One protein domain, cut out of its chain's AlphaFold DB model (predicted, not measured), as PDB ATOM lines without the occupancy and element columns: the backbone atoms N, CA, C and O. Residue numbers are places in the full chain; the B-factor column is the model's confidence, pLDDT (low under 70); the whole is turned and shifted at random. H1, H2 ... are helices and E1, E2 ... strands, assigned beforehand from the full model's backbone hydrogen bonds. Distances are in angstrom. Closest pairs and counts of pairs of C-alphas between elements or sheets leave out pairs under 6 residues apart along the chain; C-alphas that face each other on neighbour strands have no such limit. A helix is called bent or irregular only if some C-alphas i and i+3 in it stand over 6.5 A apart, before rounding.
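This is residues 15 to 130 of the 139 residues of an uncharacterized protein of Prunus persica (UniProt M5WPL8). Two small twisted sheets of three strands are joined where E5 runs on into E6; H2 covers one face of the sheet E2, E1, E6, making two layers. The other sheet, E4, E3, E5, extends as a bent hairpin with a short third strand; H1 and H3 only graze it. The printed part has 116 residues, in the order E1, H1, E2, H2, E3, E4, H3, E5, E6, mixed helices and strands, both sheets antiparallel. It is only just loose, close to compact, with a radius of gyration of the C-alphas of 16.2 A and spans of 47 by 41 by 23 A.

E1, residues 15 to 22, is the inner strand between E2, residues 51 to 59, and E6, residues 124 to 129. E1 is antiparallel to E2, with N 17 and O 57 2.8 A apart, and to E6, with N 20 and O 126 2.9 A apart. H2, residues 61 to 74, is on this sheet at a height of 8.7 A, over E1 and along the strands at 22 degrees on the local plane; the closest C-alphas of H2 and E6 are those of Phe 68 and Leu 127, 7.0 A apart. E3, residues 78 to 87, bends by 59 degrees at residue 84 and forms a hairpin with E4, residues 95 to 101, with N 83 and O 98 2.8 A apart. E5, residues 119 to 122, is antiparallel to E3, with N 80 and O 120 2.9 A apart. H1, residues 25 to 42, only grazes this second sheet with residues 26 to 38. H3, residues 109 to 118, only grazes it with residues 112 to 118; E4, H3, E5 make a split strand-helix-strand unit, two strands of one sheet joined through a helix, with E3 between them in the sheet, and its crossover is right-handed. Every O i to N i+4 pair is within hydrogen-bond range in H1 and H2, and 4 of 6 in H3.

E1 begins at C-alpha 15 (273.283, 194.387, 312.014), and E6 ends at C-alpha 129 (266.570, 192.545, 312.774). From first to last C-alpha, E3 measures 25.5 A and H1 25.1 A.

The C-alphas of Ser 60 and Glu 110, the two farthest apart, are 47.5 A apart. The printed part has no cut, and no link is long. Confidence is under 70 at residue 78 and residues 101 to 123.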
ATOM      1  N   HIS A  15     274.471 194.236 311.186       90.75
ATOM      2  CA  HIS A  15     273.283 194.387 312.014       90.75
ATOM      3  C   HIS A  15     273.137 193.222 312.986       90.75
ATOM      4  O   HIS A  15     273.615 192.117 312.735       90.75
ATOM      5  N   ARG A  16     272.465 193.469 314.112       91.50
ATOM      6  CA  ARG A  16     272.134 192.419 315.072       91.50
ATOM      7  C   ARG A  16     270.818 191.754 314.687       91.50
ATOM      8  O   ARG A  16     269.798 192.436 314.572       91.50
ATOM      9  N   TYR A  17     270.849 190.440 314.536       90.25
ATOM     10  CA  TYR A  17     269.699 189.607 314.225       90.25
ATOM     11  C   TYR A  17     269.370 188.663 315.382       90.25
ATOM     12  O   TYR A  17     270.220 188.345 316.216       90.25
ATOM     13  N   ALA A  18     268.128 188.207 315.429       92.06
ATOM     14  CA  ALA A  18     267.679 187.106 316.263       92.06
ATOM     15  C   ALA A  18     266.795 186.179 315.425       92.06
ATOM     16  O   ALA A  18     266.085 186.640 314.534       92.06
ATOM     17  N   VAL A  19     266.842 184.883 315.718       90.69
ATOM     18  CA  VAL A  19     265.956 183.888 315.109       90.69
ATOM     19  C   VAL A  19     264.970 183.425 316.161       90.69
ATOM     20  O   VAL A  19     265.360 182.949 317.235       90.69
ATOM     21  N   TRP A  20     263.694 183.571 315.843       91.50
ATOM     22  CA  TRP A  20     262.586 183.274 316.734       91.50
ATOM     23  C   TRP A  20     261.743 182.150 316.163       91.50
ATOM     24  O   TRP A  20     261.339 182.209 315.009       91.50
ATOM     25  N   ALA A  21     261.443 181.141 316.976       88.31
ATOM     26  CA  ALA A  21     260.375 180.205 316.673       88.31
ATOM     27  C   ALA A  21     259.045 180.818 317.104       88.31
ATOM     28  O   ALA A  21     258.906 181.295 318.237       88.31
ATOM     29  N   ILE A  22     258.068 180.778 316.206       87.81
ATOM     30  CA  ILE A  22     256.730 181.300 316.444       87.81
ATOM     31  C   ILE A  22     255.824 180.124 316.807       87.81
ATOM     32  O   ILE A  22     255.665 179.204 315.998       87.81
ATOM     33  N   PRO A  23     255.234 180.112 318.017       86.94
ATOM     34  CA  PRO A  23     254.269 179.087 318.377       86.94
ATOM     35  C   PRO A  23     253.044 179.101 317.442       86.94
ATOM     36  O   PRO A  23     252.728 180.131 316.843       86.94
ATOM     37  N   PRO A  24     252.291 177.993 317.347       86.94
ATOM     38  CA  PRO A  24     251.006 177.947 316.662       86.94
ATOM     39  C   PRO A  24     250.036 179.009 317.185       86.94
ATOM     40  O   PRO A  24     250.059 179.376 318.362       86.94
ATOM     41  N   ASN A  25     249.142 179.483 316.317       88.44
ATOM     42  CA  ASN A  25     248.254 180.613 316.610       88.44
ATOM     43  C   ASN A  25     247.394 180.424 317.872       88.44
ATOM     44  O   ASN A  25     247.129 181.386 318.591       88.44
ATOM     45  N   ASP A  26     246.929 179.208 318.150       88.50
ATOM     46  CA  ASP A  26     246.165 178.895 319.359       88.50
ATOM     47  C   ASP A  26     247.017 179.026 320.631       88.50
ATOM     48  O   ASP A  26     246.554 179.595 321.624       88.50
ATOM     49  N   VAL A  27     248.280 178.597 320.577       88.12
ATOM     50  CA  VAL A  27     249.251 178.754 321.666       88.12
ATOM     51  C   VAL A  27     249.612 180.224 321.852       88.12
ATOM     52  O   VAL A  27     249.577 180.715 322.981       88.12
ATOM     53  N   VAL A  28     249.860 180.961 320.762       90.56
ATOM     54  CA  VAL A  28     250.105 182.413 320.801       90.56
ATOM     55  C   VAL A  28     248.950 183.135 321.488       90.56
ATOM     56  O   VAL A  28     249.193 183.902 322.416       90.56
ATOM     57  N   ARG A  29     247.692 182.861 321.115       92.31
ATOM     58  CA  ARG A  29     246.517 183.484 321.758       92.31
ATOM     59  C   ARG A  29     246.456 183.208 323.260       92.31
ATOM     60  O   ARG A  29     246.164 184.114 324.039       92.31
ATOM     61  N   ARG A  30     246.738 181.969 323.679       92.88
ATOM     62  CA  ARG A  30     246.747 181.589 325.100       92.88
ATOM     63  C   ARG A  30     247.847 182.313 325.872       92.88
ATOM     64  O   ARG A  30     247.571 182.832 326.950       92.88
ATOM     65  N   ILE A  31     249.060 182.373 325.318       91.81
ATOM     66  CA  ILE A  31     250.185 183.079 325.944       91.81
ATOM     67  C   ILE A  31     249.899 184.582 326.007       91.81
ATOM     68  O   ILE A  31     250.083 185.161 327.072       91.81
ATOM     69  N   LYS A  32     249.375 185.194 324.933       93.81
ATOM     70  CA  LYS A  32     248.989 186.617 324.917       93.81
ATOM     71  C   LYS A  32     248.023 186.964 326.042       93.81
ATOM     72  O   LYS A  32     248.272 187.907 326.778       93.81
ATOM     73  N   LYS A  33     246.978 186.157 326.247       94.81
ATOM     74  CA  LYS A  33     246.021 186.384 327.341       94.81
ATOM     75  C   LYS A  33     246.702 186.399 328.716       94.81
ATOM     76  O   LYS A  33     246.366 187.220 329.564       94.81
ATOM     77  N   VAL A  34     247.652 185.489 328.944       93.25
ATOM     78  CA  VAL A  34     248.412 185.428 330.204       93.25
ATOM     79  C   VAL A  34     249.336 186.638 330.342       93.25
ATOM     80  O   VAL A  34     249.350 187.272 331.395       93.25
ATOM     81  N   THR A  35     250.086 186.988 329.296       92.62
ATOM     82  CA  THR A  35     251.034 188.110 329.348       92.62
ATOM     83  C   THR A  35     250.334 189.463 329.438       92.62
ATOM     84  O   THR A  35     250.856 190.359 330.089       92.62
ATOM     85  N   GLU A  36     249.142 189.616 328.861       95.31
ATOM     86  CA  GLU A  36     248.296 190.804 329.026       95.31
ATOM     87  C   GLU A  36     247.833 190.982 330.473       95.31
ATOM     88  O   GLU A  36     247.939 192.087 331.000       95.31
ATOM     89  N   GLY A  37     247.383 189.906 331.129       95.56
ATOM     90  CA  GLY A  37     247.013 189.938 332.547       95.56
ATOM     91  C   GLY A  37     248.200 190.294 333.445       95.56
ATOM     92  O   GLY A  37     248.108 191.219 334.247       95.56
ATOM     93  N   LEU A  38     249.345 189.630 333.243       93.44
ATOM     94  CA  LEU A  38     250.577 189.930 333.982       93.44
ATOM     95  C   LEU A  38     251.038 191.374 333.757       93.44
ATOM     96  O   LEU A  38     251.423 192.050 334.704       93.44
ATOM     97  N   ARG A  39     250.972 191.871 332.519       93.69
ATOM     98  CA  ARG A  39     251.335 193.257 332.205       93.69
ATOM     99  C   ARG A  39     250.389 194.260 332.860       93.69
ATOM    100  O   ARG A  39     250.844 195.309 333.299       93.69
ATOM    101  N   ALA A  40     249.089 193.972 332.908       96.00
ATOM    102  CA  ALA A  40     248.115 194.854 333.547       96.00
ATOM    103  C   ALA A  40     248.361 194.993 335.060       96.00
ATOM    104  O   ALA A  40     248.156 196.072 335.608       96.00
ATOM    105  N   GLU A  41     248.820 193.924 335.717       97.00
ATOM    106  CA  GLU A  41     249.097 193.906 337.159       97.00
ATOM    107  C   GLU A  41     250.498 194.433 337.511       97.00
ATOM    108  O   GLU A  41     250.645 195.231 338.434       97.00
ATOM    109  N   PHE A  42     251.531 194.015 336.772       93.06
ATOM    110  CA  PHE A  42     252.939 194.263 337.118       93.06
ATOM    111  C   PHE A  42     253.645 195.272 336.195       93.06
ATOM    112  O   PHE A  42     254.809 195.605 336.422       93.06
ATOM    113  N   GLY A  43     252.969 195.763 335.156       91.19
ATOM    114  CA  GLY A  43     253.561 196.609 334.120       91.19
ATOM    115  C   GLY A  43     254.444 195.838 333.130       91.19
ATOM    116  O   GLY A  43     254.425 194.610 333.053       91.19
ATOM    117  N   GLY A  44     255.227 196.574 332.340       89.56
ATOM    118  CA  GLY A  44     256.177 196.023 331.366       89.56
ATOM    119  C   GLY A  44     255.748 196.165 329.899       89.56
ATOM    120  O   GLY A  44     254.629 196.595 329.603       89.56
ATOM    121  N   PRO A  45     256.651 195.848 328.955       90.19
ATOM    122  CA  PRO A  45     256.393 196.024 327.533       90.19
ATOM    123  C   PRO A  45     255.411 194.980 326.990       90.19
ATOM    124  O   PRO A  45     255.298 193.857 327.488       90.19
ATOM    125  N   GLN A  46     254.721 195.334 325.909       90.25
ATOM    126  CA  GLN A  46     254.041 194.347 325.082       90.25
ATOM    127  C   GLN A  46     255.073 193.606 324.231       90.25
ATOM    128  O   GLN A  46     255.885 194.224 323.552       90.25
ATOM    129  N   ILE A  47     255.018 192.276 324.265       86.38
ATOM    130  CA  ILE A  47     255.916 191.405 323.508       86.38
ATOM    131  C   ILE A  47     255.062 190.379 322.763       86.38
ATOM    132  O   ILE A  47     254.126 189.806 323.326       86.38
ATOM    133  N   GLU A  48     255.386 190.147 321.494       88.75
ATOM    134  CA  GLU A  48     254.799 189.064 320.707       88.75
ATOM    135  C   GLU A  48     255.351 187.711 321.184       88.75
ATOM    136  O   GLU A  48     256.571 187.576 321.279       88.75
ATOM    137  N   PRO A  49     254.515 186.706 321.510       90.69
ATOM    138  CA  PRO A  49     255.009 185.416 321.987       90.69
ATOM    139  C   PRO A  49     255.933 184.729 320.977       90.69
ATOM    140  O   PRO A  49     255.509 184.365 319.882       90.69
ATOM    141  N   HIS A  50     257.180 184.503 321.379       90.00
ATOM    142  CA  HIS A  50     258.197 183.824 320.586       90.00
ATOM    143  C   HIS A  50     259.120 182.993 321.480       90.00
ATOM    144  O   HIS A  50     259.178 183.186 322.697       90.00
ATOM    145  N   ILE A  51     259.861 182.073 320.869       88.19
ATOM    146  CA  ILE A  51     260.944 181.328 321.513       88.19
ATOM    147  C   ILE A  51     262.237 181.697 320.793       88.19
ATOM    148  O   ILE A  51     262.402 181.396 319.612       88.19
ATOM    149  N   THR A  52     263.159 182.356 321.488       88.81
ATOM    150  CA  THR A  52     264.461 182.707 320.913       88.81
ATOM    151  C   THR A  52     265.306 181.454 320.721       88.81
ATOM    152  O   THR A  52     265.670 180.803 321.697       88.81
ATOM    153  N   ILE A  53     265.635 181.139 319.467       86.31
ATOM    154  CA  ILE A  53     266.524 180.026 319.095       86.31
ATOM    155  C   ILE A  53     267.962 180.522 319.001       86.31
ATOM    156  O   ILE A  53     268.874 179.922 319.564       86.31
ATOM    157  N   VAL A  54     268.150 181.664 318.335       87.62
ATOM    158  CA  VAL A  54     269.436 182.357 318.234       87.62
ATOM    159  C   VAL A  54     269.231 183.796 318.675       87.62
ATOM    160  O   VAL A  54     268.400 184.511 318.116       87.62
ATOM    161  N   GLY A  55     269.971 184.224 319.696       86.56
ATOM    162  CA  GLY A  55     269.895 185.581 320.225       86.56
ATOM    163  C   GLY A  55     271.027 186.469 319.717       86.56
ATOM    164  O   GLY A  55     272.185 186.078 319.778       86.56
ATOM    165  N   SER A  56     270.686 187.691 319.296       85.69
ATOM    166  CA  SER A  56     271.603 188.831 319.122       85.69
ATOM    167  C   SER A  56     272.935 188.503 318.425       85.69
ATOM    168  O   SER A  56     274.016 188.746 318.970       85.69
ATOM    169  N   ILE A  57     272.859 187.986 317.200       88.62
ATOM    170  CA  ILE A  57     274.020 187.685 316.352       88.62
ATOM    171  C   ILE A  57     274.333 188.858 315.418       88.62
ATOM    172  O   ILE A  57     273.426 189.430 314.824       88.62
ATOM    173  N   LEU A  58     275.604 189.244 315.294       92.06
ATOM    174  CA  LEU A  58     276.028 190.318 314.393       92.06
ATOM    175  C   LEU A  58     276.356 189.733 313.015       92.06
ATOM    176  O   LEU A  58     277.328 188.997 312.886       92.06
ATOM    177  N   LEU A  59     275.559 190.068 312.003       91.06
ATOM    178  CA  LEU A  59     275.728 189.590 310.629       91.06
ATOM    179  C   LEU A  59     275.507 190.725 309.636       91.06
ATOM    180  O   LEU A  59     274.821 191.710 309.934       91.06
ATOM    181  N   SER A  60     276.051 190.564 308.435       92.31
ATOM    182  CA  SER A  60     275.586 191.350 307.305       92.31
ATOM    183  C   SER A  60     274.184 190.902 306.893       92.31
ATOM    184  O   SER A  60     273.677 189.874 307.350       92.31
ATOM    185  N   HIS A  61     273.503 191.708 306.079       90.25
ATOM    186  CA  HIS A  61     272.150 191.361 305.655       90.25
ATOM    187  C   HIS A  61     272.117 190.095 304.794       90.25
ATOM    188  O   HIS A  61     271.305 189.217 305.072       90.25
ATOM    189  N   GLU A  62     273.024 189.989 303.823       91.25
ATOM    190  CA  GLU A  62     273.132 188.837 302.926       91.25
ATOM    191  C   GLU A  62     273.360 187.549 303.723       91.25
ATOM    192  O   GLU A  62     272.532 186.639 303.686       91.25
ATOM    193  N   ARG A  63     274.376 187.541 304.597       92.81
ATOM    194  CA  ARG A  63     274.689 186.392 305.459       92.81
ATOM    195  C   ARG A  63     273.547 185.994 306.393       92.81
ATOM    196  O   ARG A  63     273.381 184.812 306.685       92.81
ATOM    197  N   ALA A  64     272.779 186.963 306.894       92.38
ATOM    198  CA  ALA A  64     271.636 186.685 307.760       92.38
ATOM    199  C   ALA A  64     270.488 186.008 307.000       92.38
ATOM    200  O   ALA A  64     269.879 185.081 307.532       92.38
ATOM    201  N   VAL A  65     270.203 186.453 305.773       92.62
ATOM    202  CA  VAL A  65     269.141 185.882 304.931       92.62
ATOM    203  C   VAL A  65     269.532 184.500 304.416       92.62
ATOM    204  O   VAL A  65     268.727 183.574 304.529       92.62
ATOM    205  N   GLU A  66     270.762 184.338 303.921       93.44
ATOM    206  CA  GLU A  66     271.290 183.044 303.467       93.44
ATOM    207  C   GLU A  66     271.220 182.003 304.585       93.44
ATOM    208  O   GLU A  66     270.533 180.991 304.456       93.44
ATOM    209  N   GLY A  67     271.843 182.297 305.733       91.81
ATOM    210  CA  GLY A  67     271.892 181.357 306.852       91.81
ATOM    211  C   GLY A  67     270.514 181.043 307.438       91.81
ATOM    212  O   GLY A  67     270.271 179.922 307.880       91.81
ATOM    213  N   PHE A  68     269.583 182.004 307.428       92.12
ATOM    214  CA  PHE A  68     268.204 181.750 307.847       92.12
ATOM    215  C   PHE A  68     267.455 180.840 306.868       92.12
ATOM    216  O   PHE A  68     266.712 179.962 307.307       92.12
ATOM    217  N   THR A  69     267.659 181.027 305.561       91.56
ATOM    218  CA  THR A  69     267.018 180.215 304.516       91.56
ATOM    219  C   THR A  69     267.501 178.768 304.591       91.56
ATOM    220  O   THR A  69     266.679 177.864 304.728       91.56
ATOM    221  N   GLU A  70     268.818 178.554 304.648       91.12
ATOM    222  CA  GLU A  70     269.421 177.222 304.821       91.12
ATOM    223  C   GLU A  70     268.939 176.529 306.110       91.12
ATOM    224  O   GLU A  70     268.639 175.329 306.131       91.12
ATOM    225  N   ALA A  71     268.817 177.286 307.207       86.25
ATOM    226  CA  ALA A  71     268.297 176.760 308.465       86.25
ATOM    227  C   ALA A  71     266.824 176.341 308.351       86.25
ATOM    228  O   ALA A  71     266.446 175.307 308.895       86.25
ATOM    229  N   CYS A  72     265.993 177.106 307.639       85.38
ATOM    230  CA  CYS A  72     264.589 176.751 307.426       85.38
ATOM    231  C   CYS A  72     264.428 175.502 306.547       85.38
ATOM    232  O   CYS A  72     263.566 174.677 306.836       85.38
ATOM    233  N   GLU A  73     265.259 175.340 305.515       85.88
ATOM    234  CA  GLU A  73     265.221 174.178 304.612       85.88
ATOM    235  C   GLU A  73     265.658 172.879 305.300       85.88
ATOM    236  O   GLU A  73     265.131 171.804 305.014       85.88
ATOM    237  N   SER A  74     266.603 172.973 306.236       82.56
ATOM    238  CA  SER A  74     267.117 171.825 306.989       82.56
ATOM    239  C   SER A  74     266.330 171.513 308.268       82.56
ATOM    240  O   SER A  74     266.541 170.458 308.877       82.56
ATOM    241  N   PHE A  75     265.422 172.396 308.698       79.31
ATOM    242  CA  PHE A  75     264.733 172.231 309.970       79.31
ATOM    243  C   PHE A  75     263.663 171.139 309.918       79.31
ATOM    244  O   PHE A  75     262.683 171.209 309.175       79.31
ATOM    245  N   GLN A  76     263.799 170.157 310.804       72.38
ATOM    246  CA  GLN A  76     262.769 169.155 311.032       72.38
ATOM    247  C   GLN A  76     261.791 169.636 312.097       72.38
ATOM    248  O   GLN A  76     262.186 170.116 313.156       72.38
ATOM    249  N   GLN A  77     260.497 169.469 311.834       71.19
ATOM    250  CA  GLN A  77     259.448 169.840 312.774       71.19
ATOM    251  C   GLN A  77     259.682 169.179 314.138       71.19
ATOM    252  O   GLN A  77     259.641 167.955 314.278       71.19
ATOM    253  N   HIS A  78     259.859 170.010 315.162       68.75
ATOM    254  CA  HIS A  78     260.012 169.550 316.531       68.75
ATOM    255  C   HIS A  78     258.797 169.920 317.368       68.75
ATOM    256  O   HIS A  78     258.160 170.968 317.224       68.75
ATOM    257  N   SER A  79     258.473 168.994 318.253       72.19
ATOM    258  CA  SER A  79     257.432 169.154 319.247       72.19
ATOM    259  C   SER A  79     258.078 169.510 320.573       72.19
ATOM    260  O   SER A  79     259.180 169.056 320.903       72.19
ATOM    261  N   PHE A  80     257.377 170.332 321.335       75.44
ATOM    262  CA  PHE A  80     257.858 170.823 322.604       75.44
ATOM    263  C   PHE A  80     256.758 170.773 323.652       75.44
ATOM    264  O   PHE A  80     255.571 170.963 323.360       75.44
ATOM    265  N   LYS A  81     257.175 170.567 324.900       81.38
ATOM    266  CA  LYS A  81     256.293 170.594 326.064       81.38
ATOM    267  C   LYS A  81     256.754 171.666 327.039       81.38
ATOM    268  O   LYS A  81     257.929 171.732 327.396       81.38
ATOM    269  N   VAL A  82     255.808 172.470 327.516       82.00
ATOM    270  CA  VAL A  82     256.058 173.384 328.634       82.00
ATOM    271  C   VAL A  82     256.231 172.550 329.903       82.00
ATOM    272  O   VAL A  82     255.338 171.789 330.279       82.00
ATOM    273  N   GLY A  83     257.397 172.664 330.532       81.69
ATOM    274  CA  GLY A  83     257.724 171.984 331.780       81.69
ATOM    275  C   GLY A  83     257.178 172.733 332.987       81.69
ATOM    276  O   GLY A  83     256.339 172.211 333.715       81.69
ATOM    277  N   HIS A  84     257.657 173.958 333.200       83.50
ATOM    278  CA  HIS A  84     257.307 174.771 334.364       83.50
ATOM    279  C   HIS A  84     257.465 176.271 334.078       83.50
ATOM    280  O   HIS A  84     258.080 176.666 333.087       83.50
ATOM    281  N   VAL A  85     256.908 177.102 334.960       89.94
ATOM    282  CA  VAL A  85     257.133 178.553 334.978       89.94
ATOM    283  C   VAL A  85     258.334 178.842 335.872       89.94
ATOM    284  O   VAL A  85     258.424 178.307 336.976       89.94
ATOM    285  N   ALA A  86     259.247 179.688 335.408       88.12
ATOM    286  CA  ALA A  86     260.379 180.170 336.182       88.12
ATOM    287  C   ALA A  86     260.301 181.691 336.343       88.12
ATOM    288  O   ALA A  86     259.855 182.402 335.444       88.12
ATOM    289  N   THR A  87     260.780 182.192 337.478       90.94
ATOM    290  CA  THR A  87     260.889 183.629 337.751       90.94
ATOM    291  C   THR A  87     262.337 183.990 338.038       90.94
ATOM    292  O   THR A  87     262.998 183.291 338.814       90.94
ATOM    293  N   ARG A  88     262.848 185.074 337.451       88.12
ATOM    294  CA  ARG A  88     264.210 185.565 337.722       88.12
ATOM    295  C   ARG A  88     264.212 187.071 337.947       88.12
ATOM    296  O   ARG A  88     263.345 187.789 337.470       88.12
ATOM    297  N   LYS A  89     265.233 187.564 338.648       87.19
ATOM    298  CA  LYS A  89     265.466 189.002 338.862       87.19
ATOM    299  C   LYS A  89     266.270 189.609 337.705       87.19
ATOM    300  O   LYS A  89     267.307 190.223 337.923       87.19
ATOM    301  N   PHE A  90     265.842 189.359 336.472       80.19
ATOM    302  CA  PHE A  90     266.486 189.886 335.270       80.19
ATOM    303  C   PHE A  90     265.411 190.380 334.313       80.19
ATOM    304  O   PHE A  90     264.466 189.644 334.048       80.19
ATOM    305  N   PHE A  91     265.561 191.598 333.789       77.88
ATOM    306  CA  PHE A  91     264.502 192.307 333.060       77.88
ATOM    307  C   PHE A  91     263.909 191.496 331.893       77.88
ATOM    308  O   PHE A  91     262.696 191.403 331.744       77.88
ATOM    309  N   TYR A  92     264.754 190.820 331.112       79.69
ATOM    310  CA  TYR A  92     264.307 190.001 329.976       79.69
ATOM    311  C   TYR A  92     263.856 188.580 330.362       79.69
ATOM    312  O   TYR A  92     263.491 187.789 329.497       79.69
ATOM    313  N   GLN A  93     263.922 188.221 331.648       80.81
ATOM    314  CA  GLN A  93     263.580 186.892 332.165       80.81
ATOM    315  C   GLN A  93     262.796 186.967 333.488       80.81
ATOM    316  O   GLN A  93     262.923 186.080 334.333       80.81
ATOM    317  N   CYS A  94     261.979 188.011 333.673       85.06
ATOM    318  CA  CYS A  94     261.168 188.203 334.880       85.06
ATOM    319  C   CYS A  94     260.260 186.996 335.153       85.06
ATOM    320  O   CYS A  94     260.269 186.442 336.252       85.06
ATOM    321  N   VAL A  95     259.539 186.556 334.118       87.75
ATOM    322  CA  VAL A  95     258.717 185.342 334.095       87.75
ATOM    323  C   VAL A  95     258.973 184.638 332.766       87.75
ATOM    324  O   VAL A  95     258.863 185.258 331.710       87.75
ATOM    325  N   SER A  96     259.324 183.356 332.795       86.06
ATOM    326  CA  SER A  96     259.586 182.568 331.589       86.06
ATOM    327  C   SER A  96     258.972 181.175 331.668       86.06
ATOM    328  O   SER A  96     258.808 180.596 332.743       86.06
ATOM    329  N   LEU A  97     258.609 180.635 330.505       87.38
ATOM    330  CA  LEU A  97     258.186 179.246 330.365       87.38
ATOM    331  C   LEU A  97     259.412 178.398 330.040       87.38
ATOM    332  O   LEU A  97     260.084 178.637 329.037       87.38
ATOM    333  N   PHE A  98     259.694 177.402 330.871       83.94
ATOM    334  CA  PHE A  98     260.723 176.418 330.572       83.94
ATOM    335  C   PHE A  98     260.152 175.360 329.633       83.94
ATOM    336  O   PHE A  98     259.093 174.787 329.900       83.94
ATOM    337  N   ILE A  99     260.851 175.098 328.533       82.31
ATOM    338  CA  ILE A  99     260.384 174.217 327.466       82.31
ATOM    339  C   ILE A  99     261.343 173.037 327.346       82.31
ATOM    340  O   ILE A  99     262.555 173.222 327.265       82.31
ATOM    341  N   HIS A 100     260.793 171.827 327.311       76.69
ATOM    342  CA  HIS A 100     261.543 170.613 327.017       76.69
ATOM    343  C   HIS A 100     261.243 170.145 325.587       76.69
ATOM    344  O   HIS A 100     260.067 170.130 325.199       76.69
ATOM    345  N   PRO A 101     262.260 169.727 324.811       66.56
ATOM    346  CA  PRO A 101     262.020 169.011 323.568       66.56
ATOM    347  C   PRO A 101     261.275 167.718 323.902       66.56
ATOM    348  O   PRO A 101     261.729 166.920 324.725       66.56
ATOM    349  N   SER A 102     260.099 167.524 323.312       62.97
ATOM    350  CA  SER A 102     259.363 166.277 323.489       62.97
ATOM    351  C   SER A 102     259.852 165.276 322.452       62.97
ATOM    352  O   SER A 102     259.556 165.384 321.265       62.97
ATOM    353  N   LEU A 103     260.622 164.286 322.898       52.78
ATOM    354  CA  LEU A 103     261.019 163.158 322.063       52.78
ATOM    355  C   LEU A 103     259.812 162.220 321.884       52.78
ATOM    356  O   LEU A 103     259.702 161.199 322.554       52.78
ATOM    357  N   TYR A 104     258.897 162.543 320.965       51.62
ATOM    358  CA  TYR A 104     257.831 161.618 320.530       51.62
ATOM    359  C   TYR A 104     258.324 160.501 319.603       51.62
ATOM    360  O   TYR A 104     257.516 159.794 318.998       51.62
ATOM    361  N   ALA A 105     259.643 160.338 319.482       47.84
ATOM    362  CA  ALA A 105     260.262 159.305 318.666       47.84
ATOM    363  C   ALA A 105     259.920 157.881 319.149       47.84
ATOM    364  O   ALA A 105     259.935 156.966 318.337       47.84
ATOM    365  N   ASN A 106     259.549 157.707 320.427       48.38
ATOM    366  CA  ASN A 106     259.352 156.389 321.047       48.38
ATOM    367  C   ASN A 106     257.936 156.140 321.604       48.38
ATOM    368  O   ASN A 106     257.756 155.180 322.346       48.38
ATOM    369  N   LEU A 107     256.945 156.993 321.311       51.03
ATOM    370  CA  LEU A 107     255.572 156.776 321.796       51.03
ATOM    371  C   LEU A 107     254.747 155.955 320.802       51.03
ATOM    372  O   LEU A 107     254.787 156.216 319.597       51.03
ATOM    373  N   THR A 108     253.965 155.017 321.333       60.53
ATOM    374  CA  THR A 108     252.927 154.285 320.591       60.53
ATOM    375  C   THR A 108     251.811 155.229 320.122       60.53
ATOM    376  O   THR A 108     251.657 156.335 320.645       60.53
ATOM    377  N   GLU A 109     251.010 154.821 319.133       57.62
ATOM    378  CA  GLU A 109     249.946 155.665 318.557       57.62
ATOM    379  C   GLU A 109     248.923 156.137 319.613       57.62
ATOM    380  O   GLU A 109     248.496 157.290 319.614       57.62
ATOM    381  N   GLU A 110     248.614 155.296 320.601       69.12
ATOM    382  CA  GLU A 110     247.730 155.642 321.722       69.12
ATOM    383  C   GLU A 110     248.357 156.670 322.680       69.12
ATOM    384  O   GLU A 110     247.688 157.592 323.161       69.12
ATOM    385  N   GLU A 111     249.659 156.544 322.948       59.22
ATOM    386  CA  GLU A 111     250.416 157.492 323.771       59.22
ATOM    387  C   GLU A 111     250.612 158.833 323.055       59.22
ATOM    388  O   GLU A 111     250.628 159.878 323.709       59.22
ATOM    389  N   ARG A 112     250.697 158.830 321.719       57.03
ATOM    390  CA  ARG A 112     250.717 160.043 320.888       57.03
ATOM    391  C   ARG A 112     249.405 160.812 320.968       57.03
ATOM    392  O   ARG A 112     249.449 162.022 321.197       57.03
ATOM    393  N   ILE A 113     248.268 160.123 320.858       58.66
ATOM    394  CA  ILE A 113     246.933 160.734 320.975       58.66
ATOM    395  C   ILE A 113     246.752 161.365 322.364       58.66
ATOM    396  O   ILE A 113     246.319 162.511 322.472       58.66
ATOM    397  N   LYS A 114     247.172 160.680 323.438       58.69
ATOM    398  CA  LYS A 114     247.132 161.239 324.805       58.69
ATOM    399  C   LYS A 114     248.128 162.381 325.021       58.69
ATOM    400  O   LYS A 114     247.848 163.318 325.768       58.69
ATOM    401  N   ALA A 115     249.307 162.320 324.404       50.62
ATOM    402  CA  ALA A 115     250.318 163.361 324.550       50.62
ATOM    403  C   ALA A 115     249.983 164.635 323.759       50.62
ATOM    404  O   ALA A 115     250.360 165.723 324.198       50.62
ATOM    405  N   GLN A 116     249.248 164.524 322.649       51.72
ATOM    406  CA  GLN A 116     248.852 165.648 321.793       51.72
ATOM    407  C   GLN A 116     248.052 166.740 322.518       51.72
ATOM    408  O   GLN A 116     248.113 167.894 322.102       51.72
ATOM    409  N   GLU A 117     247.398 166.446 323.646       52.75
ATOM    410  CA  GLU A 117     246.625 167.447 324.397       52.75
ATOM    411  C   GLU A 117     247.474 168.596 324.988       52.75
ATOM    412  O   GLU A 117     246.926 169.630 325.382       52.75
ATOM    413  N   LYS A 118     248.809 168.457 325.081       51.25
ATOM    414  CA  LYS A 118     249.692 169.454 325.736       51.25
ATOM    415  C   LYS A 118     250.933 169.845 324.929       51.25
ATOM    416  O   LYS A 118     251.854 170.452 325.481       51.25
ATOM    417  N   VAL A 119     250.975 169.495 323.650       53.66
ATOM    418  CA  VAL A 119     252.165 169.656 322.808       53.66
ATOM    419  C   VAL A 119     252.046 170.873 321.931       53.66
ATOM    420  O   VAL A 119     251.048 171.069 321.249       53.66
ATOM    421  N   THR A 120     253.104 171.673 321.918       57.22
ATOM    422  CA  THR A 120     253.251 172.753 320.950       57.22
ATOM    423  C   THR A 120     254.172 172.290 319.833       57.22
ATOM    424  O   THR A 120     255.301 171.869 320.083       57.22
ATOM    425  N   ILE A 121     253.683 172.353 318.599       58.81
ATOM    426  CA  ILE A 121     254.472 172.085 317.397       58.81
ATOM    427  C   ILE A 121     255.097 173.402 316.939       58.81
ATOM    428  O   ILE A 121     254.376 174.379 316.771       58.81
ATOM    429  N   LEU A 122     256.410 173.441 316.715       58.84
ATOM    430  CA  LEU A 122     257.068 174.596 316.099       58.84
ATOM    431  C   LEU A 122     257.413 174.254 314.650       58.84
ATOM    432  O   LEU A 122     258.179 173.327 314.395       58.84
ATOM    433  N   ASN A 123     256.828 174.994 313.712       62.25
ATOM    434  CA  ASN A 123     257.070 174.845 312.272       62.25
ATOM    435  C   ASN A 123     257.324 176.183 311.559       62.25
ATOM    436  O   ASN A 123     257.478 176.209 310.342       62.25
ATOM    437  N   ARG A 124     257.337 177.294 312.300       78.50
ATOM    438  CA  ARG A 124     257.512 178.638 311.756       78.50
ATOM    439  C   ARG A 124     258.625 179.347 312.507       78.50
ATOM    440  O   ARG A 124     258.558 179.470 313.730       78.50
ATOM    441  N   PHE A 125     259.599 179.849 311.759       83.44
ATOM    442  CA  PHE A 125     260.618 180.758 312.266       83.44
ATOM    443  C   PHE A 125     260.482 182.133 311.644       83.44
ATOM    444  O   PHE A 125     259.972 182.280 310.534       83.44
ATOM    445  N   GLU A 126     260.986 183.129 312.357       85.31
ATOM    446  CA  GLU A 126     261.117 184.491 311.871       85.31
ATOM    447  C   GLU A 126     262.516 185.017 312.179       85.31
ATOM    448  O   GLU A 126     263.060 184.808 313.270       85.31
ATOM    449  N   LEU A 127     263.097 185.701 311.194       83.25
ATOM    450  CA  LEU A 127     264.352 186.424 311.333       83.25
ATOM    451  C   LEU A 127     264.045 187.871 311.721       83.25
ATOM    452  O   LEU A 127     263.506 188.645 310.929       83.25
ATOM    453  N   TYR A 128     264.416 188.247 312.937       84.31
ATOM    454  CA  TYR A 128     264.225 189.591 313.455       84.31
ATOM    455  C   TYR A 128     265.525 190.388 313.378       84.31
ATOM    456  O   TYR A 128     266.558 189.964 313.892       84.31
ATOM    457  N   LYS A 129     265.472 191.576 312.777       86.25
ATOM    458  CA  LYS A 129     266.570 192.545 312.774       86.25
ATOM    459  C   LYS A 129     266.345 193.547 313.900       86.25
ATOM    460  O   LYS A 129     265.390 194.318 313.856       86.25
ATOM    461  N   THR A 130     267.223 193.556 314.896       79.94
ATOM    462  CA  THR A 130     267.125 194.500 316.019       79.94
ATOM    463  C   THR A 130     267.386 195.931 315.552       79.94
ATOM    464  O   THR A 130     268.264 196.181 314.715       79.94
TER     465      THR A 130